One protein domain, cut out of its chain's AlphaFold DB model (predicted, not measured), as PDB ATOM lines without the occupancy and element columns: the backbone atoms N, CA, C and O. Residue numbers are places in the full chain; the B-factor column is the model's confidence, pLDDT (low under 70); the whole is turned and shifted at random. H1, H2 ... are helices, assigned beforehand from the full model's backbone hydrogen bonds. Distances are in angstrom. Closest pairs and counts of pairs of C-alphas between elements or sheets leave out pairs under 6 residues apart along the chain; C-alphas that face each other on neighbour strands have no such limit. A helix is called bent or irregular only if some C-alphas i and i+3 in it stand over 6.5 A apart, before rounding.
ATOM      1  N   ARG A 352     158.600 133.096 131.409       36.06
ATOM      2  CA  ARG A 352     157.754 133.938 132.276       36.06
ATOM      3  C   ARG A 352     156.531 133.174 132.816       36.06
ATOM      4  O   ARG A 352     155.410 133.362 132.338       36.06
ATOM      5  N   VAL A 353     156.738 132.305 133.807       34.16
ATOM      6  CA  VAL A 353     155.670 131.477 134.411       34.16
ATOM      7  C   VAL A 353     154.568 132.352 135.032       34.16
ATOM      8  O   VAL A 353     154.823 133.169 135.914       34.16
ATOM      9  N   ARG A 354     153.315 132.175 134.588       32.69
ATOM     10  CA  ARG A 354     152.140 132.870 135.151       32.69
ATOM     11  C   ARG A 354     151.713 132.247 136.482       32.69
ATOM     12  O   ARG A 354     151.562 131.035 136.582       32.69
ATOM     13  N   SER A 355     151.437 133.085 137.478       41.03
ATOM     14  CA  SER A 355     151.055 132.665 138.827       41.03
ATOM     15  C   SER A 355     149.538 132.497 139.008       41.03
ATOM     16  O   SER A 355     148.770 133.459 138.971       41.03
ATOM     17  N   LYS A 356     149.106 131.260 139.282       38.66
ATOM     18  CA  LYS A 356     147.899 130.927 140.061       38.66
ATOM     19  C   LYS A 356     148.000 129.483 140.570       38.66
ATOM     20  O   LYS A 356     148.699 128.683 139.969       38.66
ATOM     21  N   GLU A 357     147.319 129.205 141.685       38.16
ATOM     22  CA  GLU A 357     147.267 127.907 142.389       38.16
ATOM     23  C   GLU A 357     148.635 127.376 142.873       38.16
ATOM     24  O   GLU A 357     149.367 126.688 142.172       38.16
ATOM     25  N   TRP A 358     148.985 127.703 144.124       51.38
ATOM     26  CA  TRP A 358     150.334 127.522 144.693       51.38
ATOM     27  C   TRP A 358     150.378 126.693 145.994       51.38
ATOM     28  O   TRP A 358     151.310 126.823 146.781       51.38
ATOM     29  N   PHE A 359     149.362 125.853 146.238       46.50
ATOM     30  CA  PHE A 359     149.153 125.177 147.535       46.50
ATOM     31  C   PHE A 359     149.038 123.641 147.473       46.50
ATOM     32  O   PHE A 359     148.751 123.013 148.487       46.50
ATOM     33  N   GLY A 360     149.248 123.024 146.303       45.75
ATOM     34  CA  GLY A 360     149.040 121.581 146.098       45.75
ATOM     35  C   GLY A 360     150.293 120.694 146.098       45.75
ATOM     36  O   GLY A 360     150.153 119.476 146.112       45.75
ATOM     37  N   GLY A 361     151.508 121.256 146.051       60.41
ATOM     38  CA  GLY A 361     152.705 120.463 145.731       60.41
ATOM     39  C   GLY A 361     154.038 121.174 145.951       60.41
ATOM     40  O   GLY A 361     154.889 121.156 145.068       60.41
ATOM     41  N   ASP A 362     154.227 121.804 147.112       73.69
ATOM     42  CA  ASP A 362     155.432 122.589 147.435       73.69
ATOM     43  C   ASP A 362     156.740 121.796 147.273       73.69
ATOM     44  O   ASP A 362     157.692 122.301 146.680       73.69
ATOM     45  N   LEU A 363     156.776 120.542 147.745       79.25
ATOM     46  CA  LEU A 363     157.925 119.655 147.550       79.25
ATOM     47  C   LEU A 363     158.157 119.356 146.068       79.25
ATOM     48  O   LEU A 363     159.292 119.407 145.608       79.25
ATOM     49  N   ASP A 364     157.108 119.014 145.322       81.69
ATOM     50  CA  ASP A 364     157.265 118.580 143.935       81.69
ATOM     51  C   ASP A 364     157.643 119.760 143.032       81.69
ATOM     52  O   ASP A 364     158.510 119.600 142.182       81.69
ATOM     53  N   HIS A 365     157.123 120.966 143.287       84.44
ATOM     54  CA  HIS A 365     157.641 122.202 142.687       84.44
ATOM     55  C   HIS A 365     159.129 122.383 143.003       84.44
ATOM     56  O   HIS A 365     159.922 122.612 142.095       84.44
ATOM     57  N   LEU A 366     159.523 122.268 144.275       87.06
ATOM     58  CA  LEU A 366     160.908 122.464 144.706       87.06
ATOM     59  C   LEU A 366     161.868 121.455 144.052       87.06
ATOM     60  O   LEU A 366     162.959 121.819 143.624       87.06
ATOM     61  N   VAL A 367     161.444 120.199 143.928       85.81
ATOM     62  CA  VAL A 367     162.197 119.116 143.281       85.81
ATOM     63  C   VAL A 367     162.262 119.312 141.765       85.81
ATOM     64  O   VAL A 367     163.346 119.228 141.192       85.81
ATOM     65  N   ASN A 368     161.143 119.627 141.107       86.50
ATOM     66  CA  ASN A 368     161.115 119.877 139.662       86.50
ATOM     67  C   ASN A 368     161.987 121.089 139.303       86.50
ATOM     68  O   ASN A 368     162.779 121.020 138.369       86.50
ATOM     69  N   SER A 369     161.921 122.150 140.107       86.38
ATOM     70  CA  SER A 369     162.712 123.376 139.972       86.38
ATOM     71  C   SER A 369     164.213 123.174 140.246       86.38
ATOM     72  O   SER A 369     165.052 123.785 139.576       86.38
ATOM     73  N   ALA A 370     164.575 122.273 141.169       86.75
ATOM     74  CA  ALA A 370     165.967 121.900 141.448       86.75
ATOM     75  C   ALA A 370     166.597 121.020 140.348       86.75
ATOM     76  O   ALA A 370     167.818 121.005 140.204       86.75
ATOM     77  N   PHE A 371     165.781 120.286 139.581       83.81
ATOM     78  CA  PHE A 371     166.230 119.347 138.540       83.81
ATOM     79  C   PHE A 371     165.839 119.739 137.105       83.81
ATOM     80  O   PHE A 371     166.039 118.934 136.196       83.81
ATOM     81  N   ALA A 372     165.240 120.919 136.904       82.94
ATOM     82  CA  ALA A 372     164.591 121.335 135.652       82.94
ATOM     83  C   ALA A 372     163.633 120.267 135.061       82.94
ATOM     84  O   ALA A 372     163.494 120.125 133.848       82.94
ATOM     85  N   SER A 373     162.986 119.477 135.925       77.38
ATOM     86  CA  SER A 373     162.117 118.370 135.509       77.38
ATOM     87  C   SER A 373     160.735 118.887 135.092       77.38
ATOM     88  O   SER A 373     160.186 119.743 135.790       77.38
ATOM     89  N   PRO A 374     160.127 118.374 134.003       70.31
ATOM     90  CA  PRO A 374     158.755 118.722 133.651       70.31
ATOM     91  C   PRO A 374     157.778 118.369 134.783       70.31
ATOM     92  O   PRO A 374     157.880 117.329 135.438       70.31
ATOM     93  N   GLN A 375     156.827 119.277 135.011       62.16
ATOM     94  CA  GLN A 375     156.016 119.331 136.223       62.16
ATOM     95  C   GLN A 375     155.204 118.045 136.456       62.16
ATOM     96  O   GLN A 375     154.384 117.653 135.629       62.16
ATOM     97  N   GLY A 376     155.385 117.432 137.629       58.19
ATOM     98  CA  GLY A 376     154.576 116.300 138.104       58.19
ATOM     99  C   GLY A 376     155.160 114.904 137.860       58.19
ATOM    100  O   GLY A 376     154.493 113.914 138.154       58.19
ATOM    101  N   SER A 377     156.396 114.788 137.362       60.22
ATOM    102  CA  SER A 377     157.035 113.478 137.196       60.22
ATOM    103  C   SER A 377     157.375 112.813 138.539       60.22
ATOM    104  O   SER A 377     158.143 113.346 139.342       60.22
ATOM    105  N   ILE A 378     156.879 111.585 138.746       68.88
ATOM    106  CA  ILE A 378     157.222 110.712 139.892       68.88
ATOM    107  C   ILE A 378     158.747 110.507 140.001       68.88
ATOM    108  O   ILE A 378     159.288 110.355 141.101       68.88
ATOM    109  N   ASP A 379     159.447 110.567 138.863       74.56
ATOM    110  CA  ASP A 379     160.903 110.474 138.763       74.56
ATOM    111  C   ASP A 379     161.621 111.535 139.615       74.56
ATOM    112  O   ASP A 379     162.665 111.242 140.184       74.56
ATOM    113  N   GLY A 380     161.049 112.730 139.826       78.56
ATOM    114  CA  GLY A 380     161.674 113.778 140.646       78.56
ATOM    115  C   GLY A 380     162.045 113.302 142.058       78.56
ATOM    116  O   GLY A 380     163.178 113.485 142.512       78.56
ATOM    117  N   ARG A 381     161.131 112.597 142.745       78.31
ATOM    118  CA  ARG A 381     161.393 112.037 144.087       78.31
ATOM    119  C   ARG A 381     162.360 110.845 144.049       78.31
ATOM    120  O   ARG A 381     163.068 110.603 145.028       78.31
ATOM    121  N   ILE A 382     162.416 110.111 142.934       83.81
ATOM    122  CA  ILE A 382     163.343 108.987 142.727       83.81
ATOM    123  C   ILE A 382     164.763 109.513 142.469       83.81
ATOM    124  O   ILE A 382     165.699 109.070 143.138       83.81
ATOM    125  N   ARG A 383     164.919 110.517 141.594       82.62
ATOM    126  CA  ARG A 383     166.161 111.281 141.385       82.62
ATOM    127  C   ARG A 383     166.672 111.864 142.689       82.62
ATOM    128  O   ARG A 383     167.839 111.672 143.001       82.62
ATOM    129  N   LEU A 384     165.807 112.489 143.487       85.00
ATOM    130  CA  LEU A 384     166.185 113.061 144.779       85.00
ATOM    131  C   LEU A 384     166.742 112.006 145.751       85.00
ATOM    132  O   LEU A 384     167.776 112.235 146.378       85.00
ATOM    133  N   LYS A 385     166.108 110.828 145.842       86.94
ATOM    134  CA  LYS A 385     166.610 109.704 146.655       86.94
ATOM    135  C   LYS A 385     167.924 109.135 146.108       86.94
ATOM    136  O   LYS A 385     168.843 108.894 146.884       86.94
ATOM    137  N   ARG A 386     168.050 108.973 144.784       89.44
ATOM    138  CA  ARG A 386     169.289 108.521 144.120       89.44
ATOM    139  C   ARG A 386     170.436 109.520 144.322       89.44
ATOM    140  O   ARG A 386     171.560 109.112 144.596       89.44
ATOM    141  N   LEU A 387     170.146 110.820 144.267       86.88
ATOM    142  CA  LEU A 387     171.096 111.892 144.551       86.88
ATOM    143  C   LEU A 387     171.524 111.867 146.027       86.88
ATOM    144  O   LEU A 387     172.716 111.911 146.309       86.88
ATOM    145  N   ALA A 388     170.586 111.702 146.964       88.94
ATOM    146  CA  ALA A 388     170.890 111.631 148.398       88.94
ATOM    147  C   ALA A 388     171.762 110.420 148.775       88.94
ATOM    148  O   ALA A 388     172.508 110.498 149.750       88.94
ATOM    149  N   LEU A 389     171.703 109.335 147.995       89.56
ATOM    150  CA  LEU A 389     172.637 108.210 148.092       89.56
ATOM    151  C   LEU A 389     174.011 108.537 147.475       89.56
ATOM    152  O   LEU A 389     175.023 108.203 148.078       89.56
ATOM    153  N   ARG A 390     174.064 109.218 146.317       93.12
ATOM    154  CA  ARG A 390     175.317 109.508 145.583       93.12
ATOM    155  C   ARG A 390     176.171 110.631 146.190       93.12
ATOM    156  O   ARG A 390     177.390 110.522 146.175       93.12
ATOM    157  N   ILE A 391     175.562 111.713 146.688       90.19
ATOM    158  CA  ILE A 391     176.276 112.893 147.236       90.19
ATOM    159  C   ILE A 391     175.983 113.159 148.722       90.19
ATOM    160  O   ILE A 391     176.425 114.161 149.282       90.19
ATOM    161  N   GLY A 392     175.235 112.266 149.372       91.38
ATOM    162  CA  GLY A 392     174.809 112.407 150.762       91.38
ATOM    163  C   GLY A 392     173.613 113.349 150.948       91.38
ATOM    164  O   GLY A 392     173.399 114.313 150.211       91.38
ATOM    165  N   SER A 393     172.825 113.094 151.993       88.00
ATOM    166  CA  SER A 393     171.612 113.863 152.305       88.00
ATOM    167  C   SER A 393     171.875 115.345 152.599       88.00
ATOM    168  O   SER A 393     171.021 116.173 152.292       88.00
ATOM    169  N   SER A 394     173.050 115.696 153.136       82.94
ATOM    170  CA  SER A 394     173.437 117.087 153.425       82.94
ATOM    171  C   SER A 394     173.494 117.950 152.158       82.94
ATOM    172  O   SER A 394     172.864 119.004 152.097       82.94
ATOM    173  N   ALA A 395     174.162 117.478 151.100       88.31
ATOM    174  CA  ALA A 395     174.269 118.227 149.848       88.31
ATOM    175  C   ALA A 395     172.904 118.378 149.147       88.31
ATOM    176  O   ALA A 395     172.607 119.432 148.585       88.31
ATOM    177  N   VAL A 396     172.034 117.367 149.253       88.50
ATOM    178  CA  VAL A 396     170.652 117.435 148.746       88.50
ATOM    179  C   VAL A 396     169.792 118.420 149.543       88.50
ATOM    180  O   VAL A 396     169.030 119.181 148.948       88.50
ATOM    181  N   LEU A 397     169.937 118.468 150.871       87.75
ATOM    182  CA  LEU A 397     169.289 119.478 151.712       87.75
ATOM    183  C   LEU A 397     169.745 120.897 151.342       87.75
ATOM    184  O   LEU A 397     168.905 121.791 151.238       87.75
ATOM    185  N   SER A 398     171.039 121.100 151.081       88.25
ATOM    186  CA  SER A 398     171.575 122.383 150.609       88.25
ATOM    187  C   SER A 398     171.010 122.782 149.243       88.25
ATOM    188  O   SER A 398     170.542 123.909 149.098       88.25
ATOM    189  N   LEU A 399     170.957 121.863 148.271       90.69
ATOM    190  CA  LEU A 399     170.370 122.114 146.944       90.69
ATOM    191  C   LEU A 399     168.888 122.519 147.036       90.69
ATOM    192  O   LEU A 399     168.480 123.532 146.461       90.69
ATOM    193  N   LEU A 400     168.088 121.773 147.805       88.25
ATOM    194  CA  LEU A 400     166.678 122.106 148.044       88.25
ATOM    195  C   LEU A 400     166.520 123.436 148.791       88.25
ATOM    196  O   LEU A 400     165.600 124.191 148.497       88.25
ATOM    197  N   THR A 401     167.421 123.763 149.720       87.75
ATOM    198  CA  THR A 401     167.388 125.045 150.447       87.75
ATOM    199  C   THR A 401     167.709 126.221 149.521       87.75
ATOM    200  O   THR A 401     167.004 127.225 149.554       87.75
ATOM    201  N   ILE A 402     168.711 126.094 148.645       87.12
ATOM    202  CA  ILE A 402     169.055 127.119 147.643       87.12
ATOM    203  C   ILE A 402     167.893 127.319 146.659       87.12
ATOM    204  O   ILE A 402     167.502 128.455 146.389       87.12
ATOM    205  N   THR A 403     167.280 126.228 146.192       89.56
ATOM    206  CA  THR A 403     166.098 126.291 145.317       89.56
ATOM    207  C   THR A 403     164.908 126.943 146.034       89.56
ATOM    208  O   THR A 403     164.210 127.758 145.443       89.56
ATOM    209  N   ALA A 404     164.711 126.679 147.331       87.25
ATOM    210  CA  ALA A 404     163.638 127.294 148.118       87.25
ATOM    211  C   ALA A 404     163.866 128.798 148.334       87.25
ATOM    212  O   ALA A 404     162.906 129.566 148.359       87.25
ATOM    213  N   LEU A 405     165.122 129.240 148.455       83.12
ATOM    214  CA  LEU A 405     165.459 130.664 148.489       83.12
ATOM    215  C   LEU A 405     165.183 131.329 147.131       83.12
ATOM    216  O   LEU A 405     164.524 132.367 147.097       83.12
ATOM    217  N   ARG A 406     165.601 130.719 146.013       90.38
ATOM    218  CA  ARG A 406     165.261 131.208 144.663       90.38
ATOM    219  C   ARG A 406     163.748 131.345 144.491       90.38
ATOM    220  O   ARG A 406     163.244 132.440 144.257       90.38
ATOM    221  N   ASP A 407     163.030 130.245 144.661       86.94
ATOM    222  CA  ASP A 407     161.631 130.131 144.262       86.94
ATOM    223  C   ASP A 407     160.656 130.792 145.245       86.94
ATOM    224  O   ASP A 407     159.594 131.257 144.832       86.94
ATOM    225  N   TRP A 408     160.970 130.813 146.546       86.38
ATOM    226  CA  TRP A 408     160.052 131.283 147.594       86.38
ATOM    227  C   TRP A 408     160.528 132.539 148.345       86.38
ATOM    228  O   TRP A 408     159.841 132.968 149.272       86.38
ATOM    229  N   VAL A 409     161.687 133.112 147.994       80.69
ATOM    230  CA  VAL A 409     162.138 134.420 148.514       80.69
ATOM    231  C   VAL A 409     162.387 135.410 147.385       80.69
ATOM    232  O   VAL A 409     161.886 136.529 147.455       80.69
ATOM    233  N   PHE A 410     163.139 135.014 146.354       79.50
ATOM    234  CA  PHE A 410     163.536 135.926 145.275       79.50
ATOM    235  C   PHE A 410     162.516 136.012 144.124       79.50
ATOM    236  O   PHE A 410     162.384 137.077 143.529       79.50
ATOM    237  N   LEU A 411     161.772 134.938 143.828       78.50
ATOM    238  CA  LEU A 411     160.711 134.930 142.801       78.50
ATOM    239  C   LEU A 411     159.302 135.255 143.333       78.50
ATOM    240  O   LEU A 411     158.384 135.499 142.551       78.50
ATOM    241  N   THR A 412     159.110 135.285 144.651       74.19
ATOM    242  CA  THR A 412     157.916 135.875 145.277       74.19
ATOM    243  C   THR A 412     158.044 137.393 145.345       74.19
ATOM    244  O   THR A 412     159.145 137.880 145.588       74.19
ATOM    245  N   ASP A 413     156.933 138.137 145.254       67.50
ATOM    246  CA  ASP A 413     156.886 139.555 145.642       67.50
ATOM    247  C   ASP A 413     157.433 139.731 147.074       67.50
ATOM    248  O   ASP A 413     156.727 139.508 148.063       67.50
TER     249      ASP A 413
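Overview. This is residues 352 to 413 of the 1191 residues of the protein "C2H2-type domain-containing protein" of Botrytis paeoniae (UniProt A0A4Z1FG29). The long helix H3 and the shorter H2 make a V, joined by a tight turn where H2 ends and H3 begins, and H1 sits in the mouth of the V, set crosswise to H3 and in contact with both arms. H3 makes most of the long axis, and residues 352 to 361, with no named element, lead into H1 from the open side of the V. The printed part has 62 residues with three named helices, in the order H1, H2, H3, and no named strand; its class is all helix. It is compact, with a radius of gyration of the C-alphas of 12.0 A, and elongated, with spans of 34 by 22 by 19 A.

Along the chain. H3, the longest helix, takes residues 392 to 410 and measures 26.7 A from first to last C-alpha. It begins with C-alpha 392 at (174.809, 112.407, 150.762) and ends with C-alpha 410 at (163.536, 135.926, 145.275). H3 is neither bent nor irregular, but only just: C-alphas 407 and 410 are 6.2 A apart. H2, residues 379 to 390, is 16.0 A long. H1, residues 362 to 371, is 14.4 A long and begins with C-alpha 362 at (155.432, 122.589, 147.435).

Arrangement. H3 touches H2 with residues 394 to 396 alone, and H2 touches H3 with residues 384 to 388 alone. The closest C-alphas of the two, those of Ala 388 and Val 396, are 5.8 A apart. Their lines stand at a steep tilt of 47 degrees, and they run opposite ways. H3 touches H1 with residues 399 to 407 alone; the closest C-alphas, those of Ala 370 and Thr 403, are 5.9 A apart. The lines of H1 and H3 are about perpendicular, at 75 degrees. H2 touches H1 with residues 380 to 384 alone, and the closest C-alphas, those of Val 367 and Gly 380, are 6.0 A apart. H1 and H2 run the same way at a steep tilt of 66 degrees. The packing of the helices is mostly crossed, with no touching pair at a shallow tilt. In H1, H2 and H3 every O i to N i+4 pair is within hydrogen-bond range.

Size, cuts and confidence. The two C-alphas farthest apart are those of Arg 390 and Asp 413, at 35.2 A, while the first and last printed C-alphas, of Arg 352 and Asp 413, are 14.5 A apart. The printed part has no cut. The link from H2 to H3 is tight, with 1 residue, and the link from H1 to H2 is short, with 7 residues. The mean pLDDT of the printed part is 76.1; it is under 70 at residues 352 to 361, residues 375 to 378 and residue 413 of this model.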